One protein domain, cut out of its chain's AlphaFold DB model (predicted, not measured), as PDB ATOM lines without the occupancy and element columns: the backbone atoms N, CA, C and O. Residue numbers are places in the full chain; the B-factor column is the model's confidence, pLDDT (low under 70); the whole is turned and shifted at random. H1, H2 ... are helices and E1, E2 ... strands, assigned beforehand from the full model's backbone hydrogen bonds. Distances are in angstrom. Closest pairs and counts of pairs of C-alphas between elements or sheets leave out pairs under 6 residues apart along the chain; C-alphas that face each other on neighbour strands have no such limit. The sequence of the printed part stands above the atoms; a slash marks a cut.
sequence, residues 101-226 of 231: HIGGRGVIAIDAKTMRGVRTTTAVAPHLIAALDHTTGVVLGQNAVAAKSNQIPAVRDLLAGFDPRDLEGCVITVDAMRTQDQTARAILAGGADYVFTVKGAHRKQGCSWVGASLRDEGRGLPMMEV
ATOM      1  N   HIS A 101       2.839   8.549 -49.903       83.12
ATOM      2  CA  HIS A 101       2.723   7.136 -49.578       83.12
ATOM      3  C   HIS A 101       2.792   6.277 -50.841       83.12
ATOM      4  O   HIS A 101       2.173   6.599 -51.857       83.12
ATOM      5  N   ILE A 102       3.508   5.158 -50.755       76.31
ATOM      6  CA  ILE A 102       3.572   4.107 -51.773       76.31
ATOM      7  C   ILE A 102       2.822   2.903 -51.206       76.31
ATOM      8  O   ILE A 102       3.156   2.421 -50.128       76.31
ATOM      9  N   GLY A 103       1.771   2.441 -51.891       76.31
ATOM     10  CA  GLY A 103       0.956   1.322 -51.394       76.31
ATOM     11  C   GLY A 103       0.354   1.572 -50.002       76.31
ATOM     12  O   GLY A 103       0.252   0.649 -49.207       76.31
ATOM     13  N   GLY A 104       0.026   2.830 -49.678       81.12
ATOM     14  CA  GLY A 104      -0.516   3.221 -48.370       81.12
ATOM     15  C   GLY A 104       0.521   3.420 -47.259       81.12
ATOM     16  O   GLY A 104       0.139   3.807 -46.161       81.12
ATOM     17  N   ARG A 105       1.817   3.220 -47.533       82.81
ATOM     18  CA  ARG A 105       2.901   3.330 -46.544       82.81
ATOM     19  C   ARG A 105       3.843   4.487 -46.871       82.81
ATOM     20  O   ARG A 105       4.199   4.691 -48.032       82.81
ATOM     21  N   GLY A 106       4.275   5.239 -45.859       90.12
ATOM     22  CA  GLY A 106       5.418   6.152 -45.993       90.12
ATOM     23  C   GLY A 106       6.715   5.357 -46.057       90.12
ATOM     24  O   GLY A 106       6.836   4.347 -45.374       90.12
ATOM     25  N   VAL A 107       7.681   5.765 -46.878       93.06
ATOM     26  CA  VAL A 107       8.972   5.066 -46.962       93.06
ATOM     27  C   VAL A 107      10.080   6.059 -46.658       93.06
ATOM     28  O   VAL A 107      10.269   7.026 -47.391       93.06
ATOM     29  N   ILE A 108      10.811   5.822 -45.571       94.50
ATOM     30  CA  ILE A 108      11.792   6.761 -45.026       94.50
ATOM     31  C   ILE A 108      13.186   6.134 -45.067       94.50
ATOM     32  O   ILE A 108      13.429   5.076 -44.488       94.50
ATOM     33  N   ALA A 109      14.127   6.796 -45.732       93.44
ATOM     34  CA  ALA A 109      15.535   6.424 -45.751       93.44
ATOM     35  C   ALA A 109      16.295   7.148 -44.645       93.44
ATOM     36  O   ALA A 109      16.244   8.371 -44.587       93.44
ATOM     37  N   ILE A 110      17.059   6.436 -43.819       93.38
ATOM     38  CA  ILE A 110      17.993   7.068 -42.884       93.38
ATOM     39  C   ILE A 110      19.419   6.898 -43.397       93.38
ATOM     40  O   ILE A 110      19.989   5.800 -43.362       93.38
ATOM     41  N   ASP A 111      20.016   8.007 -43.831       89.81
ATOM     42  CA  ASP A 111      21.377   8.048 -44.360       89.81
ATOM     43  C   ASP A 111      22.266   9.069 -43.638       89.81
ATOM     44  O   ASP A 111      21.778  10.062 -43.105       89.81
ATOM     45  N   ALA A 112      23.583   8.837 -43.633       88.56
ATOM     46  CA  ALA A 112      24.541   9.810 -43.131       88.56
ATOM     47  C   ALA A 112      25.209  10.561 -44.271       88.56
ATOM     48  O   ALA A 112      25.734   9.955 -45.207       88.56
ATOM     49  N   LYS A 113      25.288  11.882 -44.147       88.62
ATOM     50  CA  LYS A 113      25.969  12.752 -45.100       88.62
ATOM     51  C   LYS A 113      26.952  13.652 -44.370       88.62
ATOM     52  O   LYS A 113      26.631  14.265 -43.358       88.62
ATOM     53  N   THR A 114      28.156  13.776 -44.916       89.81
ATOM     54  CA  THR A 114      29.076  14.845 -44.514       89.81
ATOM     55  C   THR A 114      28.764  16.084 -45.334       89.81
ATOM     56  O   THR A 114      28.751  16.022 -46.567       89.81
ATOM     57  N   MET A 115      28.527  17.210 -44.663       88.31
ATOM     58  CA  MET A 115      28.277  18.474 -45.348       88.31
ATOM     59  C   MET A 115      29.487  18.888 -46.195       88.31
ATOM     60  O   MET A 115      30.642  18.734 -45.796       88.31
ATOM     61  N   ARG A 116      29.234  19.440 -47.382       85.44
ATOM     62  CA  ARG A 116      30.283  19.964 -48.272       85.44
ATOM     63  C   ARG A 116      30.340  21.485 -48.184       85.44
ATOM     64  O   ARG A 116      29.338  22.120 -47.892       85.44
ATOM     65  N   GLY A 117      31.514  22.062 -48.438       82.88
ATOM     66  CA  GLY A 117      31.697  23.522 -48.495       82.88
ATOM     67  C   GLY A 117      31.758  24.245 -47.142       82.88
ATOM     68  O   GLY A 117      31.904  25.459 -47.125       82.88
ATOM     69  N   VAL A 118      31.692  23.519 -46.023       83.06
ATOM     70  CA  VAL A 118      31.635  24.090 -44.658       83.06
ATOM     71  C   VAL A 118      32.900  23.856 -43.826       83.06
ATOM     72  O   VAL A 118      33.006  24.329 -42.699       83.06
ATOM     73  N   ARG A 119      33.873  23.110 -44.362       83.75
ATOM     74  CA  ARG A 119      35.149  22.852 -43.684       83.75
ATOM     75  C   ARG A 119      35.979  24.134 -43.653       83.75
ATOM     76  O   ARG A 119      36.222  24.724 -44.702       83.75
ATOM     77  N   THR A 120      36.471  24.506 -42.477       83.88
ATOM     78  CA  THR A 120      37.437  25.601 -42.315       83.88
ATOM     79  C   THR A 120      38.821  25.039 -41.981       83.88
ATOM     80  O   THR A 120      39.020  23.823 -41.918       83.88
ATOM     81  N   THR A 121      39.809  25.911 -41.777       85.38
ATOM     82  CA  THR A 121      41.133  25.509 -41.273       85.38
ATOM     83  C   THR A 121      41.074  24.953 -39.848       85.38
ATOM     84  O   THR A 121      41.953  24.188 -39.464       85.38
ATOM     85  N   THR A 122      40.041  25.306 -39.078       85.38
ATOM     86  CA  THR A 122      39.906  24.981 -37.651       85.38
ATOM     87  C   THR A 122      38.736  24.049 -37.333       85.38
ATOM     88  O   THR A 122      38.717  23.461 -36.254       85.38
ATOM     89  N   ALA A 123      37.774  23.880 -38.245       84.50
ATOM     90  CA  ALA A 123      36.582  23.063 -38.039       84.50
ATOM     91  C   ALA A 123      36.401  22.028 -39.155       84.50
ATOM     92  O   ALA A 123      36.433  22.343 -40.351       84.50
ATOM     93  N   VAL A 124      36.171  20.778 -38.746       86.25
ATOM     94  CA  VAL A 124      35.775  19.696 -39.652       86.25
ATOM     95  C   VAL A 124      34.339  19.896 -40.122       86.25
ATOM     96  O   VAL A 124      33.520  20.503 -39.433       86.25
ATOM     97  N   ALA A 125      34.026  19.367 -41.301       86.81
ATOM     98  CA  ALA A 125      32.663  19.402 -41.797       86.81
ATOM     99  C   ALA A 125      31.736  18.568 -40.893       86.81
ATOM    100  O   ALA A 125      32.067  17.411 -40.611       86.81
ATOM    101  N   PRO A 126      30.580  19.109 -40.470       87.88
ATOM    102  CA  PRO A 126      29.590  18.346 -39.733       87.88
ATOM    103  C   PRO A 126      29.139  17.114 -40.511       87.88
ATOM    104  O   PRO A 126      28.945  17.143 -41.731       87.88
ATOM    105  N   HIS A 127      28.962  16.033 -39.767       89.81
ATOM    106  CA  HIS A 127      28.400  14.796 -40.263       89.81
ATOM    107  C   HIS A 127      26.975  14.679 -39.734       89.81
ATOM    108  O   HIS A 127      26.766  14.787 -38.530       89.81
ATOM    109  N   LEU A 128      26.002  14.511 -40.620       91.69
ATOM    110  CA  LEU A 128      24.579  14.516 -40.294       91.69
ATOM    111  C   LEU A 128      23.988  13.143 -40.585       91.69
ATOM    112  O   LEU A 128      24.325  12.547 -41.602       91.69
ATOM    113  N   ILE A 129      23.101  12.661 -39.719       92.69
ATOM    114  CA  ILE A 129      22.182  11.556 -40.007       92.69
ATOM    115  C   ILE A 129      20.841  12.186 -40.341       92.69
ATOM    116  O   ILE A 129      20.303  12.909 -39.509       92.69
ATOM    117  N   ALA A 130      20.322  11.925 -41.534       93.69
ATOM    118  CA  ALA A 130      19.080  12.495 -42.031       93.69
ATOM    119  C   ALA A 130      18.079  11.387 -42.369       93.69
ATOM    120  O   ALA A 130      18.455  10.362 -42.936       93.69
ATOM    121  N   ALA A 131      16.813  11.618 -42.034       94.50
ATOM    122  CA  ALA A 131      15.671  10.837 -42.482       94.50
ATOM    123  C   ALA A 131      15.075  11.520 -43.715       94.50
ATOM    124  O   ALA A 131      14.704  12.688 -43.645       94.50
ATOM    125  N   LEU A 132      14.991  10.813 -44.833       94.31
ATOM    126  CA  LEU A 132      14.496  11.323 -46.105       94.31
ATOM    127  C   LEU A 132      13.262  10.543 -46.529       94.31
ATOM    128  O   LEU A 132      13.281   9.316 -46.518       94.31
ATOM    129  N   ASP A 133      12.218  11.240 -46.959       93.31
ATOM    130  CA  ASP A 133      11.123  10.602 -47.679       93.31
ATOM    131  C   ASP A 133      11.635  10.087 -49.032       93.31
ATOM    132  O   ASP A 133      12.116  10.865 -49.856       93.31
ATOM    133  N   HIS A 134      11.527   8.780 -49.280       89.62
ATOM    134  CA  HIS A 134      12.032   8.162 -50.515       89.62
ATOM    135  C   HIS A 134      11.356   8.709 -51.770       89.62
ATOM    136  O   HIS A 134      11.989   8.803 -52.819       89.62
ATOM    137  N   THR A 135      10.073   9.061 -51.679       87.88
ATOM    138  CA  THR A 135       9.287   9.450 -52.854       87.88
ATOM    139  C   THR A 135       9.615  10.868 -53.311       87.88
ATOM    140  O   THR A 135       9.715  11.138 -54.507       87.88
ATOM    141  N   THR A 136       9.736  11.795 -52.363       88.69
ATOM    142  CA  THR A 136       9.909  13.228 -52.640       88.69
ATOM    143  C   THR A 136      11.338  13.719 -52.466       88.69
ATOM    144  O   THR A 136      11.671  14.796 -52.955       88.69
ATOM    145  N   GLY A 137      12.188  12.951 -51.781       89.31
ATOM    146  CA  GLY A 137      13.561  13.331 -51.457       89.31
ATOM    147  C   GLY A 137      13.674  14.401 -50.368       89.31
ATOM    148  O   GLY A 137      14.771  14.896 -50.112       89.31
ATOM    149  N   VAL A 138      12.564  14.778 -49.728       90.88
ATOM    150  CA  VAL A 138      12.548  15.787 -48.667       90.88
ATOM    151  C   VAL A 138      13.110  15.195 -47.370       90.88
ATOM    152  O   VAL A 138      12.776  14.074 -46.991       90.88
ATOM    153  N   VAL A 139      13.944  15.965 -46.667       93.25
ATOM    154  CA  VAL A 139      14.459  15.605 -45.338       93.25
ATOM    155  C   VAL A 139      13.386  15.879 -44.280       93.25
ATOM    156  O   VAL A 139      12.934  17.009 -44.125       93.25
ATOM    157  N   LEU A 140      12.995  14.841 -43.545       93.44
ATOM    158  CA  LEU A 140      11.959  14.851 -42.505       93.44
ATOM    159  C   LEU A 140      12.515  15.117 -41.101       93.44
ATOM    160  O   LEU A 140      11.770  15.434 -40.177       93.44
ATOM    161  N   GLY A 141      13.829  14.986 -40.943       92.94
ATOM    162  CA  GLY A 141      14.570  15.318 -39.735       92.94
ATOM    163  C   GLY A 141      16.031  14.932 -39.874       92.94
ATOM    164  O   GLY A 141      16.368  14.030 -40.644       92.94
ATOM    165  N   GLN A 142      16.906  15.610 -39.136       93.38
ATOM    166  CA  GLN A 142      18.329  15.302 -39.132       93.38
ATOM    167  C   GLN A 142      19.002  15.659 -37.810       93.38
ATOM    168  O   GLN A 142      18.647  16.645 -37.171       93.38
ATOM    169  N   ASN A 143      20.017  14.877 -37.443       91.69
ATOM    170  CA  ASN A 143      20.840  15.098 -36.259       91.69
ATOM    171  C   ASN A 143      22.321  15.151 -36.642       91.69
ATOM    172  O   ASN A 143      22.807  14.326 -37.420       91.69
ATOM    173  N   ALA A 144      23.067  16.077 -36.038       89.50
ATOM    174  CA  ALA A 144      24.520  16.075 -36.133       89.50
ATOM    175  C   ALA A 144      25.121  14.925 -35.313       89.50
ATOM    176  O   ALA A 144      24.790  14.721 -34.146       89.50
ATOM    177  N   VAL A 145      26.051  14.191 -35.917       85.94
ATOM    178  CA  VAL A 145      26.836  13.153 -35.253       85.94
ATOM    179  C   VAL A 145      28.045  13.815 -34.607       85.94
ATOM    180  O   VAL A 145      28.890  14.400 -35.288       85.94
ATOM    181  N   ALA A 146      28.136  13.727 -33.280       77.12
ATOM    182  CA  ALA A 146      29.282  14.252 -32.548       77.12
ATOM    183  C   ALA A 146      30.588  13.583 -33.015       77.12
ATOM    184  O   ALA A 146      30.617  12.384 -33.280       77.12
ATOM    185  N   ALA A 147      31.692  14.337 -33.047       67.25
ATOM    186  CA  ALA A 147      32.970  13.904 -33.630       67.25
ATOM    187  C   ALA A 147      33.565  12.607 -33.035       67.25
ATOM    188  O   ALA A 147      34.378  11.954 -33.682       67.25
ATOM    189  N   LYS A 148      33.182  12.241 -31.806       60.66
ATOM    190  CA  LYS A 148      33.618  11.014 -31.114       60.66
ATOM    191  C   LYS A 148      32.512   9.959 -30.991       60.66
ATOM    192  O   LYS A 148      32.705   8.962 -30.302       60.66
ATOM    193  N   SER A 149      31.351  10.193 -31.600       68.38
ATOM    194  CA  SER A 149      30.213   9.277 -31.565       68.38
ATOM    195  C   SER A 149      30.156   8.431 -32.834       68.38
ATOM    196  O   SER A 149      30.644   8.822 -33.893       68.38
ATOM    197  N   ASN A 150      29.538   7.259 -32.731       70.75
ATOM    198  CA  ASN A 150      29.185   6.440 -33.879       70.75
ATOM    199  C   ASN A 150      27.795   6.831 -34.410       70.75
ATOM    200  O   ASN A 150      26.950   7.386 -33.714       70.75
ATOM    201  N   GLN A 151      27.543   6.528 -35.680       78.88
ATOM    202  CA  GLN A 151      26.276   6.854 -36.344       78.88
ATOM    203  C   GLN A 151      25.085   6.040 -35.801       78.88
ATOM    204  O   GLN A 151      23.941   6.437 -35.982       78.88
ATOM    205  N   ILE A 152      25.337   4.901 -35.143       79.62
ATOM    206  CA  ILE A 152      24.294   3.958 -34.703       79.62
ATOM    207  C   ILE A 152      23.379   4.569 -33.615       79.62
ATOM    208  O   ILE A 152      22.165   4.564 -33.807       79.62
ATOM    209  N   PRO A 153      23.888   5.133 -32.498       85.19
ATOM    210  CA  PRO A 153      23.078   5.906 -31.557       85.19
ATOM    211  C   PRO A 153      22.352   7.076 -32.211       85.19
ATOM    212  O   PRO A 153      21.163   7.228 -31.972       85.19
ATOM    213  N   ALA A 154      23.014   7.810 -33.109       88.75
ATOM    214  CA  ALA A 154      22.416   8.974 -33.759       88.75
ATOM    215  C   ALA A 154      21.167   8.630 -34.595       88.75
ATOM    216  O   ALA A 154      20.238   9.432 -34.645       88.75
ATOM    217  N   VAL A 155      21.097   7.433 -35.198       89.25
ATOM    218  CA  VAL A 155      19.865   6.942 -35.850       89.25
ATOM    219  C   VAL A 155      18.726   6.798 -34.841       89.25
ATOM    220  O   VAL A 155      17.602   7.196 -35.122       89.25
ATOM    221  N   ARG A 156      19.003   6.240 -33.660       90.06
ATOM    222  CA  ARG A 156      17.982   6.036 -32.620       90.06
ATOM    223  C   ARG A 156      17.536   7.354 -32.001       90.06
ATOM    224  O   ARG A 156      16.344   7.534 -31.793       90.06
ATOM    225  N   ASP A 157      18.471   8.271 -31.777       91.19
ATOM    226  CA  ASP A 157      18.167   9.614 -31.281       91.19
ATOM    227  C   ASP A 157      17.311  10.391 -32.290       91.19
ATOM    228  O   ASP A 157      16.401  11.116 -31.898       91.19
ATOM    229  N   LEU A 158      17.565  10.214 -33.594       92.12
ATOM    230  CA  LEU A 158      16.731  10.793 -34.645       92.12
ATOM    231  C   LEU A 158      15.313  10.204 -34.621       92.12
ATOM    232  O   LEU A 158      14.348  10.958 -34.621       92.12
ATOM    233  N   LEU A 159      15.187   8.874 -34.549       92.19
ATOM    234  CA  LEU A 159      13.887   8.195 -34.469       92.19
ATOM    235  C   LEU A 159      13.075   8.634 -33.245       92.19
ATOM    236  O   LEU A 159      11.879   8.877 -33.362       92.19
ATOM    237  N   ALA A 160      13.725   8.770 -32.088       91.50
ATOM    238  CA  ALA A 160      13.089   9.222 -30.852       91.50
ATOM    239  C   ALA A 160      12.623  10.689 -30.905       91.50
ATOM    240  O   ALA A 160      11.797  11.094 -30.091       91.50
ATOM    241  N   GLY A 161      13.157  11.484 -31.837       89.69
ATOM    242  CA  GLY A 161      12.753  12.871 -32.052       89.69
ATOM    243  C   GLY A 161      11.473  13.037 -32.874       89.69
ATOM    244  O   GLY A 161      10.936  14.143 -32.910       89.69
ATOM    245  N   PHE A 162      10.982  11.983 -33.531       90.38
ATOM    246  CA  PHE A 162       9.745  12.036 -34.310       90.38
ATOM    247  C   PHE A 162       8.504  11.804 -33.442       90.38
ATOM    248  O   PHE A 162       8.544  11.047 -32.471       90.38
ATOM    249  N   ASP A 163       7.379  12.425 -33.817       88.94
ATOM    250  CA  ASP A 163       6.078  12.048 -33.264       88.94
ATOM    251  C   ASP A 163       5.779  10.605 -33.713       88.94
ATOM    252  O   ASP A 163       5.811  10.325 -34.915       88.94
ATOM    253  N   PRO A 164       5.479   9.669 -32.794       86.12
ATOM    254  CA  PRO A 164       5.167   8.289 -33.161       86.12
ATOM    255  C   PRO A 164       4.041   8.168 -34.197       86.12
ATOM    256  O   PRO A 164       4.068   7.260 -35.020       86.12
ATOM    257  N   ARG A 165       3.086   9.109 -34.216       86.81
ATOM    258  CA  ARG A 165       1.998   9.139 -35.209       86.81
ATOM    259  C   ARG A 165       2.483   9.451 -36.621       86.81
ATOM    260  O   ARG A 165       1.811   9.099 -37.585       86.81
ATOM    261  N   ASP A 166       3.618  10.130 -36.748       88.19
ATOM    262  CA  ASP A 166       4.222  10.427 -38.044       88.19
ATOM    263  C   ASP A 166       5.004   9.220 -38.585       88.19
ATOM    264  O   ASP A 166       5.143   9.076 -39.799       88.19
ATOM    265  N   LEU A 167       5.479   8.341 -37.696       89.50
ATOM    266  CA  LEU A 167       6.185   7.105 -38.039       89.50
ATOM    267  C   LEU A 167       5.262   5.897 -38.225       89.50
ATOM    268  O   LEU A 167       5.643   4.944 -38.904       89.50
ATOM    269  N   GLU A 168       4.072   5.911 -37.630       88.69
ATOM    270  CA  GLU A 168       3.132   4.796 -37.693       88.69
ATOM    271  C   GLU A 168       2.829   4.381 -39.142       88.69
ATOM    272  O   GLU A 168       2.493   5.201 -39.998       88.69
ATOM    273  N   GLY A 169       3.000   3.088 -39.440       85.00
ATOM    274  CA  GLY A 169       2.782   2.538 -40.782       85.00
ATOM    275  C   GLY A 169       3.852   2.907 -41.821       85.00
ATOM    276  O   GLY A 169       3.766   2.456 -42.967       85.00
ATOM    277  N   CYS A 170       4.879   3.680 -41.454       92.31
ATOM    278  CA  CYS A 170       6.027   3.923 -42.322       92.31
ATOM    279  C   CYS A 170       6.956   2.708 -42.370       92.31
ATOM    280  O   CYS A 170       7.075   1.959 -41.406       92.31
ATOM    281  N   VAL A 171       7.675   2.545 -43.476       93.31
ATOM    282  CA  VAL A 171       8.772   1.590 -43.640       93.31
ATOM    283  C   VAL A 171      10.087   2.356 -43.628       93.31
ATOM    284  O   VAL A 171      10.302   3.252 -44.443       93.31
ATOM    285  N   ILE A 172      10.981   1.992 -42.717       93.00
ATOM    286  CA  ILE A 172      12.277   2.637 -42.536       93.00
ATOM    287  C   ILE A 172      13.378   1.769 -43.137       93.00
ATOM    288  O   ILE A 172      13.557   0.604 -42.782       93.00
ATOM    289  N   THR A 173      14.160   2.360 -44.030       91.31
ATOM    290  CA  THR A 173      15.353   1.735 -44.605       91.31
ATOM    291  C   THR A 173      16.596   2.407 -44.047       91.31
ATOM    292  O   THR A 173      16.650   3.635 -43.977       91.31
ATOM    293  N   VAL A 174      17.617   1.630 -43.699       87.00
ATOM    294  CA  VAL A 174      18.913   2.154 -43.243       87.00
ATOM    295  C   VAL A 174      20.041   1.484 -44.017       87.00
ATOM    296  O   VAL A 174      19.884   0.357 -44.488       87.00
ATOM    297  N   ASP A 175      21.184   2.163 -44.135       79.31
ATOM    298  CA  ASP A 175      22.383   1.561 -44.727       79.31
ATOM    299  C   ASP A 175      22.804   0.271 -43.998       79.31
ATOM    300  O   ASP A 175      22.646   0.135 -42.779       79.31
ATOM    301  N   ALA A 176      23.413  -0.649 -44.749       70.06
ATOM    302  CA  ALA A 176      23.830  -1.963 -44.283       70.06
ATOM    303  C   ALA A 176      24.647  -1.932 -42.988       70.06
ATOM    304  O   ALA A 176      24.388  -2.730 -42.087       70.06
ATOM    305  N   MET A 177      25.589  -0.991 -42.847       70.56
ATOM    306  CA  MET A 177      26.435  -0.897 -41.650       70.56
ATOM    307  C   MET A 177      25.649  -0.549 -40.375       70.56
ATOM    308  O   MET A 177      26.149  -0.744 -39.266       70.56
ATOM    309  N   ARG A 178      24.423  -0.031 -40.516       68.44
ATOM    310  CA  ARG A 178      23.551   0.405 -39.413       68.44
ATOM    311  C   ARG A 178      22.451  -0.606 -39.079       68.44
ATOM    312  O   ARG A 178      21.630  -0.340 -38.199       68.44
ATOM    313  N   THR A 179      22.471  -1.768 -39.731       69.94
ATOM    314  CA  THR A 179      21.586  -2.908 -39.468       69.94
ATOM    315  C   THR A 179      21.938  -3.537 -38.118       69.94
ATOM    316  O   THR A 179      22.799  -4.404 -38.026       69.94
ATOM    317  N   GLN A 180      21.316  -3.043 -37.049       78.81
ATOM    318  CA  GLN A 180      21.543  -3.484 -35.670       78.81
ATOM    319  C   GLN A 180      20.210  -3.835 -35.011       78.81
ATOM    320  O   GLN A 180      19.228  -3.107 -35.181       78.81
ATOM    321  N   ASP A 181      20.190  -4.881 -34.185       80.88
ATOM    322  CA  ASP A 181      18.977  -5.343 -33.493       80.88
ATOM    323  C   ASP A 181      18.308  -4.234 -32.673       80.88
ATOM    324  O   ASP A 181      17.085  -4.109 -32.639       80.88
ATOM    325  N   GLN A 182      19.111  -3.387 -32.022       85.19
ATOM    326  CA  GLN A 182      18.592  -2.265 -31.235       85.19
ATOM    327  C   GLN A 182      17.922  -1.200 -32.114       85.19
ATOM    328  O   GLN A 182      16.942  -0.598 -31.683       85.19
ATOM    329  N   THR A 183      18.412  -0.983 -33.336       86.25
ATOM    330  CA  THR A 183      17.788  -0.069 -34.304       86.25
ATOM    331  C   THR A 183      16.457  -0.637 -34.792       86.25
ATOM    332  O   THR A 183      15.461   0.076 -34.761       86.25
ATOM    333  N   ALA A 184      16.401  -1.927 -35.154       87.25
ATOM    334  CA  ALA A 184      15.147  -2.593 -35.530       87.25
ATOM    335  C   ALA A 184      14.086  -2.474 -34.424       87.25
ATOM    336  O   ALA A 184      12.943  -2.109 -34.688       87.25
ATOM    337  N   ARG A 185      14.472  -2.725 -33.166       88.00
ATOM    338  CA  ARG A 185      13.567  -2.589 -32.014       88.00
ATOM    339  C   ARG A 185      13.068  -1.158 -31.824       88.00
ATOM    340  O   ARG A 185      11.891  -0.984 -31.536       88.00
ATOM    341  N   ALA A 186      13.932  -0.157 -31.995       89.06
ATOM    342  CA  ALA A 186      13.535   1.247 -31.898       89.06
ATOM    343  C   ALA A 186      12.514   1.629 -32.984       89.06
ATOM    344  O   ALA A 186      11.520   2.279 -32.678       89.06
ATOM    345  N   ILE A 187      12.719   1.165 -34.222       90.50
ATOM    346  CA  ILE A 187      11.779   1.381 -35.333       90.50
ATOM    347  C   ILE A 187      10.416   0.754 -35.014       90.50
ATOM    348  O   ILE A 187       9.390   1.430 -35.083       90.50
ATOM    349  N   LEU A 188      10.412  -0.511 -34.582       90.19
ATOM    350  CA  LEU A 188       9.177  -1.218 -34.240       90.19
ATOM    351  C   LEU A 188       8.426  -0.559 -33.076       90.19
ATOM    352  O   LEU A 188       7.197  -0.440 -33.133       90.19
ATOM    353  N   ALA A 189       9.151  -0.107 -32.050       88.06
ATOM    354  CA  ALA A 189       8.583   0.604 -30.906       88.06
ATOM    355  C   ALA A 189       7.925   1.935 -31.306       88.06
ATOM    356  O   ALA A 189       6.939   2.327 -30.690       88.06
ATOM    357  N   GLY A 190       8.423   2.592 -32.357       86.38
ATOM    358  CA  GLY A 190       7.825   3.795 -32.940       86.38
ATOM    359  C   GLY A 190       6.621   3.541 -33.853       86.38
ATOM    360  O   GLY A 190       6.155   4.476 -34.490       86.38
ATOM    361  N   GLY A 191       6.130   2.301 -33.970       87.44
ATOM    362  CA  GLY A 191       4.992   1.968 -34.842       87.44
ATOM    363  C   GLY A 191       5.344   1.814 -36.326       87.44
ATOM    364  O   GLY A 191       4.468   1.510 -37.134       87.44
ATOM    365  N   ALA A 192       6.622   1.964 -36.674       91.94
ATOM    366  CA  ALA A 192       7.133   1.794 -38.023       91.94
ATOM    367  C   ALA A 192       7.633   0.364 -38.269       91.94
ATOM    368  O   ALA A 192       7.943  -0.406 -37.357       91.94
ATOM    369  N   ASP A 193       7.725   0.028 -39.538       91.50
ATOM    370  CA  ASP A 193       8.271  -1.195 -40.100       91.50
ATOM    371  C   ASP A 193       9.679  -0.922 -40.647       91.50
ATOM    372  O   ASP A 193      10.081   0.233 -40.784       91.50
ATOM    373  N   TYR A 194      10.468  -1.953 -40.948       90.06
ATOM    374  CA  TYR A 194      11.814  -1.754 -41.494       90.06
ATOM    375  C   TYR A 194      12.139  -2.714 -42.626       90.06
ATOM    376  O   TYR A 194      11.625  -3.830 -42.669       90.06
ATOM    377  N   VAL A 195      13.036  -2.271 -43.510       88.06
ATOM    378  CA  VAL A 195      13.715  -3.109 -44.503       88.06
ATOM    379  C   VAL A 195      15.207  -2.809 -44.434       88.06
ATOM    380  O   VAL A 195      15.652  -1.706 -44.755       88.06
ATOM    381  N   PHE A 196      15.988  -3.788 -43.992       83.25
ATOM    382  CA  PHE A 196      17.436  -3.673 -43.858       83.25
ATOM    383  C   PHE A 196      18.139  -4.467 -44.949       83.25
ATOM    384  O   PHE A 196      17.909  -5.666 -45.096       83.25
ATOM    385  N   THR A 197      19.031  -3.814 -45.688       67.81
ATOM    386  CA  THR A 197      19.903  -4.482 -46.656       67.81
ATOM    387  C   THR A 197      21.184  -4.920 -45.959       67.81
ATOM    388  O   THR A 197      21.982  -4.068 -45.581       67.81
ATOM    389  N   VAL A 198      21.431  -6.219 -45.790       61.50
ATOM    390  CA  VAL A 198      22.694  -6.695 -45.204       61.50
ATOM    391  C   VAL A 198      23.737  -6.886 -46.307       61.50
ATOM    392  O   VAL A 198      23.578  -7.716 -47.200       61.50
ATOM    393  N   LYS A 199      24.846  -6.140 -46.233       53.62
ATOM    394  CA  LYS A 199      26.042  -6.377 -47.056       53.62
ATOM    395  C   LYS A 199      26.895  -7.438 -46.358       53.62
ATOM    396  O   LYS A 199      27.128  -7.321 -45.159       53.62
ATOM    397  N   GLY A 200      27.329  -8.474 -47.083       46.84
ATOM    398  CA  GLY A 200      27.917  -9.719 -46.556       46.84
ATOM    399  C   GLY A 200      29.206  -9.590 -45.725       46.84
ATOM    400  O   GLY A 200      30.265 -10.038 -46.153       46.84
ATOM    401  N   ALA A 201      29.117  -9.018 -44.522       45.12
ATOM    402  CA  ALA A 201      30.200  -8.922 -43.542       45.12
ATOM    403  C   ALA A 201      29.937  -9.750 -42.266       45.12
ATOM    404  O   ALA A 201      30.862  -9.990 -41.490       45.12
ATOM    405  N   HIS A 202      28.716 -10.261 -42.063       44.78
ATOM    406  CA  HIS A 202      28.411 -11.199 -40.979       44.78
ATOM    407  C   HIS A 202      28.682 -12.635 -41.442       44.78
ATOM    408  O   HIS A 202      27.824 -13.332 -41.973       44.78
ATOM    409  N   ARG A 203      29.938 -13.065 -41.299       37.97
ATOM    410  CA  ARG A 203      30.421 -14.380 -41.734       37.97
ATOM    411  C   ARG A 203      29.906 -15.500 -40.814       37.97
ATOM    412  O   ARG A 203      30.617 -15.935 -39.917       37.97
ATOM    413  N   LYS A 204      28.705 -16.004 -41.094       36.03
ATOM    414  CA  LYS A 204      28.421 -17.437 -41.301       36.03
ATOM    415  C   LYS A 204      27.269 -17.503 -42.309       36.03
ATOM    416  O   LYS A 204      26.197 -17.012 -42.006       36.03
ATOM    417  N   GLN A 205      27.527 -18.122 -43.464       35.28
ATOM    418  CA  GLN A 205      26.629 -18.315 -44.622       35.28
ATOM    419  C   GLN A 205      26.589 -17.130 -45.607       35.28
ATOM    420  O   GLN A 205      26.234 -16.006 -45.271       35.28
ATOM    421  N   GLY A 206      27.033 -17.396 -46.840       31.23
ATOM    422  CA  GLY A 206      27.154 -16.444 -47.946       31.23
ATOM    423  C   GLY A 206      25.816 -16.077 -48.588       31.23
ATOM    424  O   GLY A 206      25.649 -16.289 -49.782       31.23
ATOM    425  N   CYS A 207      24.900 -15.513 -47.802       32.47
ATOM    426  CA  CYS A 207      23.606 -15.003 -48.252       32.47
ATOM    427  C   CYS A 207      23.509 -13.488 -48.008       32.47
ATOM    428  O   CYS A 207      23.979 -12.973 -46.989       32.47
ATOM    429  N   SER A 208      22.885 -12.759 -48.935       35.66
ATOM    430  CA  SER A 208      22.367 -11.412 -48.685       35.66
ATOM    431  C   SER A 208      21.113 -11.530 -47.821       35.66
ATOM    432  O   SER A 208      20.106 -12.068 -48.261       35.66
ATOM    433  N   TRP A 209      21.154 -11.051 -46.582       41.28
ATOM    434  CA  TRP A 209      19.982 -11.087 -45.707       41.28
ATOM    435  C   TRP A 209      19.159  -9.811 -45.885       41.28
ATOM    436  O   TRP A 209      19.724  -8.711 -45.895       41.28
ATOM    437  N   VAL A 210      17.836  -9.942 -45.999       49.59
ATOM    438  CA  VAL A 210      16.917  -8.807 -45.873       49.59
ATOM    439  C   VAL A 210      16.097  -9.015 -44.613       49.59
ATOM    440  O   VAL A 210      15.271  -9.918 -44.515       49.59
ATOM    441  N   GLY A 211      16.341  -8.168 -43.619       54.34
ATOM    442  CA  GLY A 211      15.451  -8.068 -42.475       54.34
ATOM    443  C   GLY A 211      14.253  -7.232 -42.859       54.34
ATOM    444  O   GLY A 211      14.437  -6.047 -43.121       54.34
ATOM    445  N   ALA A 212      13.066  -7.826 -42.908       57.56
ATOM    446  CA  ALA A 212      11.833  -7.105 -43.171       57.56
ATOM    447  C   ALA A 212      10.808  -7.405 -42.081       57.56
ATOM    448  O   ALA A 212      10.578  -8.560 -41.733       57.56
ATOM    449  N   SER A 213      10.171  -6.360 -41.568       60.28
ATOM    450  CA  SER A 213       8.944  -6.485 -40.787       60.28
ATOM    451  C   SER A 213       7.878  -5.693 -41.521       60.28
ATOM    452  O   SER A 213       8.086  -4.511 -41.754       60.28
ATOM    453  N   LEU A 214       6.794  -6.341 -41.949       59.19
ATOM    454  CA  LEU A 214       5.650  -5.692 -42.589       59.19
ATOM    455  C   LEU A 214       4.400  -6.112 -41.816       59.19
ATOM    456  O   LEU A 214       4.043  -7.287 -41.806       59.19
ATOM    457  N   ARG A 215       3.741  -5.169 -41.139       55.72
ATOM    458  CA  ARG A 215       2.585  -5.447 -40.261       55.72
ATOM    459  C   ARG A 215       1.270  -5.801 -40.975       55.72
ATOM    460  O   ARG A 215       0.241  -5.849 -40.311       55.72
ATOM    461  N   ASP A 216       1.279  -6.094 -42.276       47.00
ATOM    462  CA  ASP A 216       0.039  -6.366 -43.031       47.00
ATOM    463  C   ASP A 216      -0.596  -7.744 -42.760       47.00
ATOM    464  O   ASP A 216      -1.732  -7.962 -43.160       47.00
ATOM    465  N   GLU A 217       0.057  -8.657 -42.026       39.22
ATOM    466  CA  GLU A 217      -0.496 -10.005 -41.769       39.22
ATOM    467  C   GLU A 217      -0.282 -10.539 -40.340       39.22
ATOM    468  O   GLU A 217      -0.054 -11.730 -40.127       39.22
ATOM    469  N   GLY A 218      -0.334  -9.683 -39.312       37.34
ATOM    470  CA  GLY A 218      -0.448 -10.145 -37.912       37.34
ATOM    471  C   GLY A 218       0.687 -11.049 -37.391       37.34
ATOM    472  O   GLY A 218       0.561 -11.648 -36.323       37.34
ATOM    473  N   ARG A 219       1.810 -11.150 -38.107       40.34
ATOM    474  CA  ARG A 219       3.029 -11.841 -37.683       40.34
ATOM    475  C   ARG A 219       4.212 -10.967 -38.064       40.34
ATOM    476  O   ARG A 219       4.469 -10.750 -39.242       40.34
ATOM    477  N   GLY A 220       4.950 -10.474 -37.071       40.50
ATOM    478  CA  GLY A 220       6.292  -9.963 -37.327       40.50
ATOM    479  C   GLY A 220       7.113 -11.102 -37.923       40.50
ATOM    480  O   GLY A 220       7.377 -12.087 -37.234       40.50
ATOM    481  N   LEU A 221       7.445 -11.015 -39.210       42.50
ATOM    482  CA  LEU A 221       8.300 -12.010 -39.843       42.50
ATOM    483  C   LEU A 221       9.706 -11.905 -39.220       42.50
ATOM    484  O   LEU A 221      10.222 -10.793 -39.064       42.50
ATOM    485  N   PRO A 222      10.326 -13.024 -38.805       43.81
ATOM    486  CA  PRO A 222      11.741 -13.027 -38.454       43.81
ATOM    487  C   PRO A 222      12.587 -12.692 -39.695       43.81
ATOM    488  O   PRO A 222      12.115 -12.828 -40.822       43.81
ATOM    489  N   MET A 223      13.839 -12.264 -39.481       42.41
ATOM    490  CA  MET A 223      14.838 -12.030 -40.539       42.41
ATOM    491  C   MET A 223      14.749 -13.112 -41.628       42.41
ATOM    492  O   MET A 223      14.968 -14.287 -41.334       42.41
ATOM    493  N   MET A 224      14.415 -12.727 -42.863       39.09
ATOM    494  CA  MET A 224      14.186 -13.669 -43.959       39.09
ATOM    495  C   MET A 224      15.439 -13.758 -44.843       39.09
ATOM    496  O   MET A 224      16.042 -12.741 -45.200       39.09
ATOM    497  N   GLU A 225      15.857 -14.977 -45.192       36.00
ATOM    498  CA  GLU A 225      16.905 -15.194 -46.196       36.00
ATOM    499  C   GLU A 225      16.403 -14.722 -47.561       36.00
ATOM    500  O   GLU A 225      15.340 -15.150 -48.012       36.00
ATOM    501  N   VAL A 226      17.174 -13.870 -48.242       39.75
ATOM    502  CA  VAL A 226      16.942 -13.566 -49.657       39.75
ATOM    503  C   VAL A 226      18.084 -14.192 -50.456       39.75
ATOM    504  O   VAL A 226      19.245 -13.825 -50.246       39.75
TER     505      VAL A 226
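This is residues 101 to 226 of the 231 residues of the protein "DDE family transposase" of Sanguibacter antarcticus (UniProt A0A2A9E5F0). A twisted, seven-stranded sheet has two helices, H1 and H3, side by side over one face, while the opposite face has no named helix. The long loop of residues 115 to 126 makes one far end of the longest axis. The printed part has 126 residues with three named helices and seven named strands, in the order E1 E2 E3 H1 H2 E4 H3 E5 E6 E7. The mixed sheet runs E3 E2 E1 E4 E5 E6 E7, and the class is mixed, helices and strands. The whole is compact, with a radius of gyration of the C-alphas of 15.6 A and spans of 54 by 37 by 23 A.

E1, residues 105 to 114, E2, residues 127 to 133, and E3, residues 139 to 145, form a meander, each strand the antiparallel neighbour of the one before; E1 and E2 are a hairpin, as are E2 and E3. N 111 and O 130 are 3.0 A apart, and N 131 and O 141 2.8 A, within hydrogen-bond range. H1, residues 151 to 160, is on the sheet at a height of 7.8 A, over E2 and only just over E3, on which 3 of its 10 C-alphas fall; the closest C-alphas of H1 and E3, Leu 158 and Asn 143, are 6.2 A apart. H2, residues 164 to 167, only grazes the sheet. E4, residues 171 to 174, is parallel to E1, with N 110 and O 173 2.8 A apart; E3, H1, H2 and E4 make a split strand-helix-strand unit, two strands running the same way with E2 and E1 between them, its crossover right-handed. H3, residues 181 to 189, touches H1 on the same face, at a shallow tilt of 11 degrees, the same way; the closest C-alphas, Thr 183 and Arg 156, are 6.3 A apart. E5, residues 193 to 197, is parallel to E4, with N 195 and O 172 3.0 A apart; E4, H3 and E5 form a strand-helix-strand unit, two parallel neighbours joined through a helix, also right-handed. E6, residues 208 to 213, and E7, residues 224 to 226, complete a second meander with E5, with N 196 and O 211 2.9 A apart and N 224 and O 210 3.4 A; E5 and E6, and E6 and E7, are hairpins. Every O i to N i+4 pair is within range in H3, 5 of 6 in H1, and H2 is too short for one.

E1 is 28.7 A long from C-alpha 105 at (2.901, 3.330, -46.544), E2 19.3 A, E6 16.3 A, E3 16.2 A and H1 14.5 A. E7 ends at C-alpha 226, at (16.942, -13.566, -49.657).

The C-alphas of Thr 121 and Gly 218, the two farthest apart, are 54.9 A apart. The printed part has no cut, and the link E1 to E2 is long, with 12 residues. The mean pLDDT of the printed part is 76.6, with residues 147 to 149, 178 to 179 and 197 to 226 under 70.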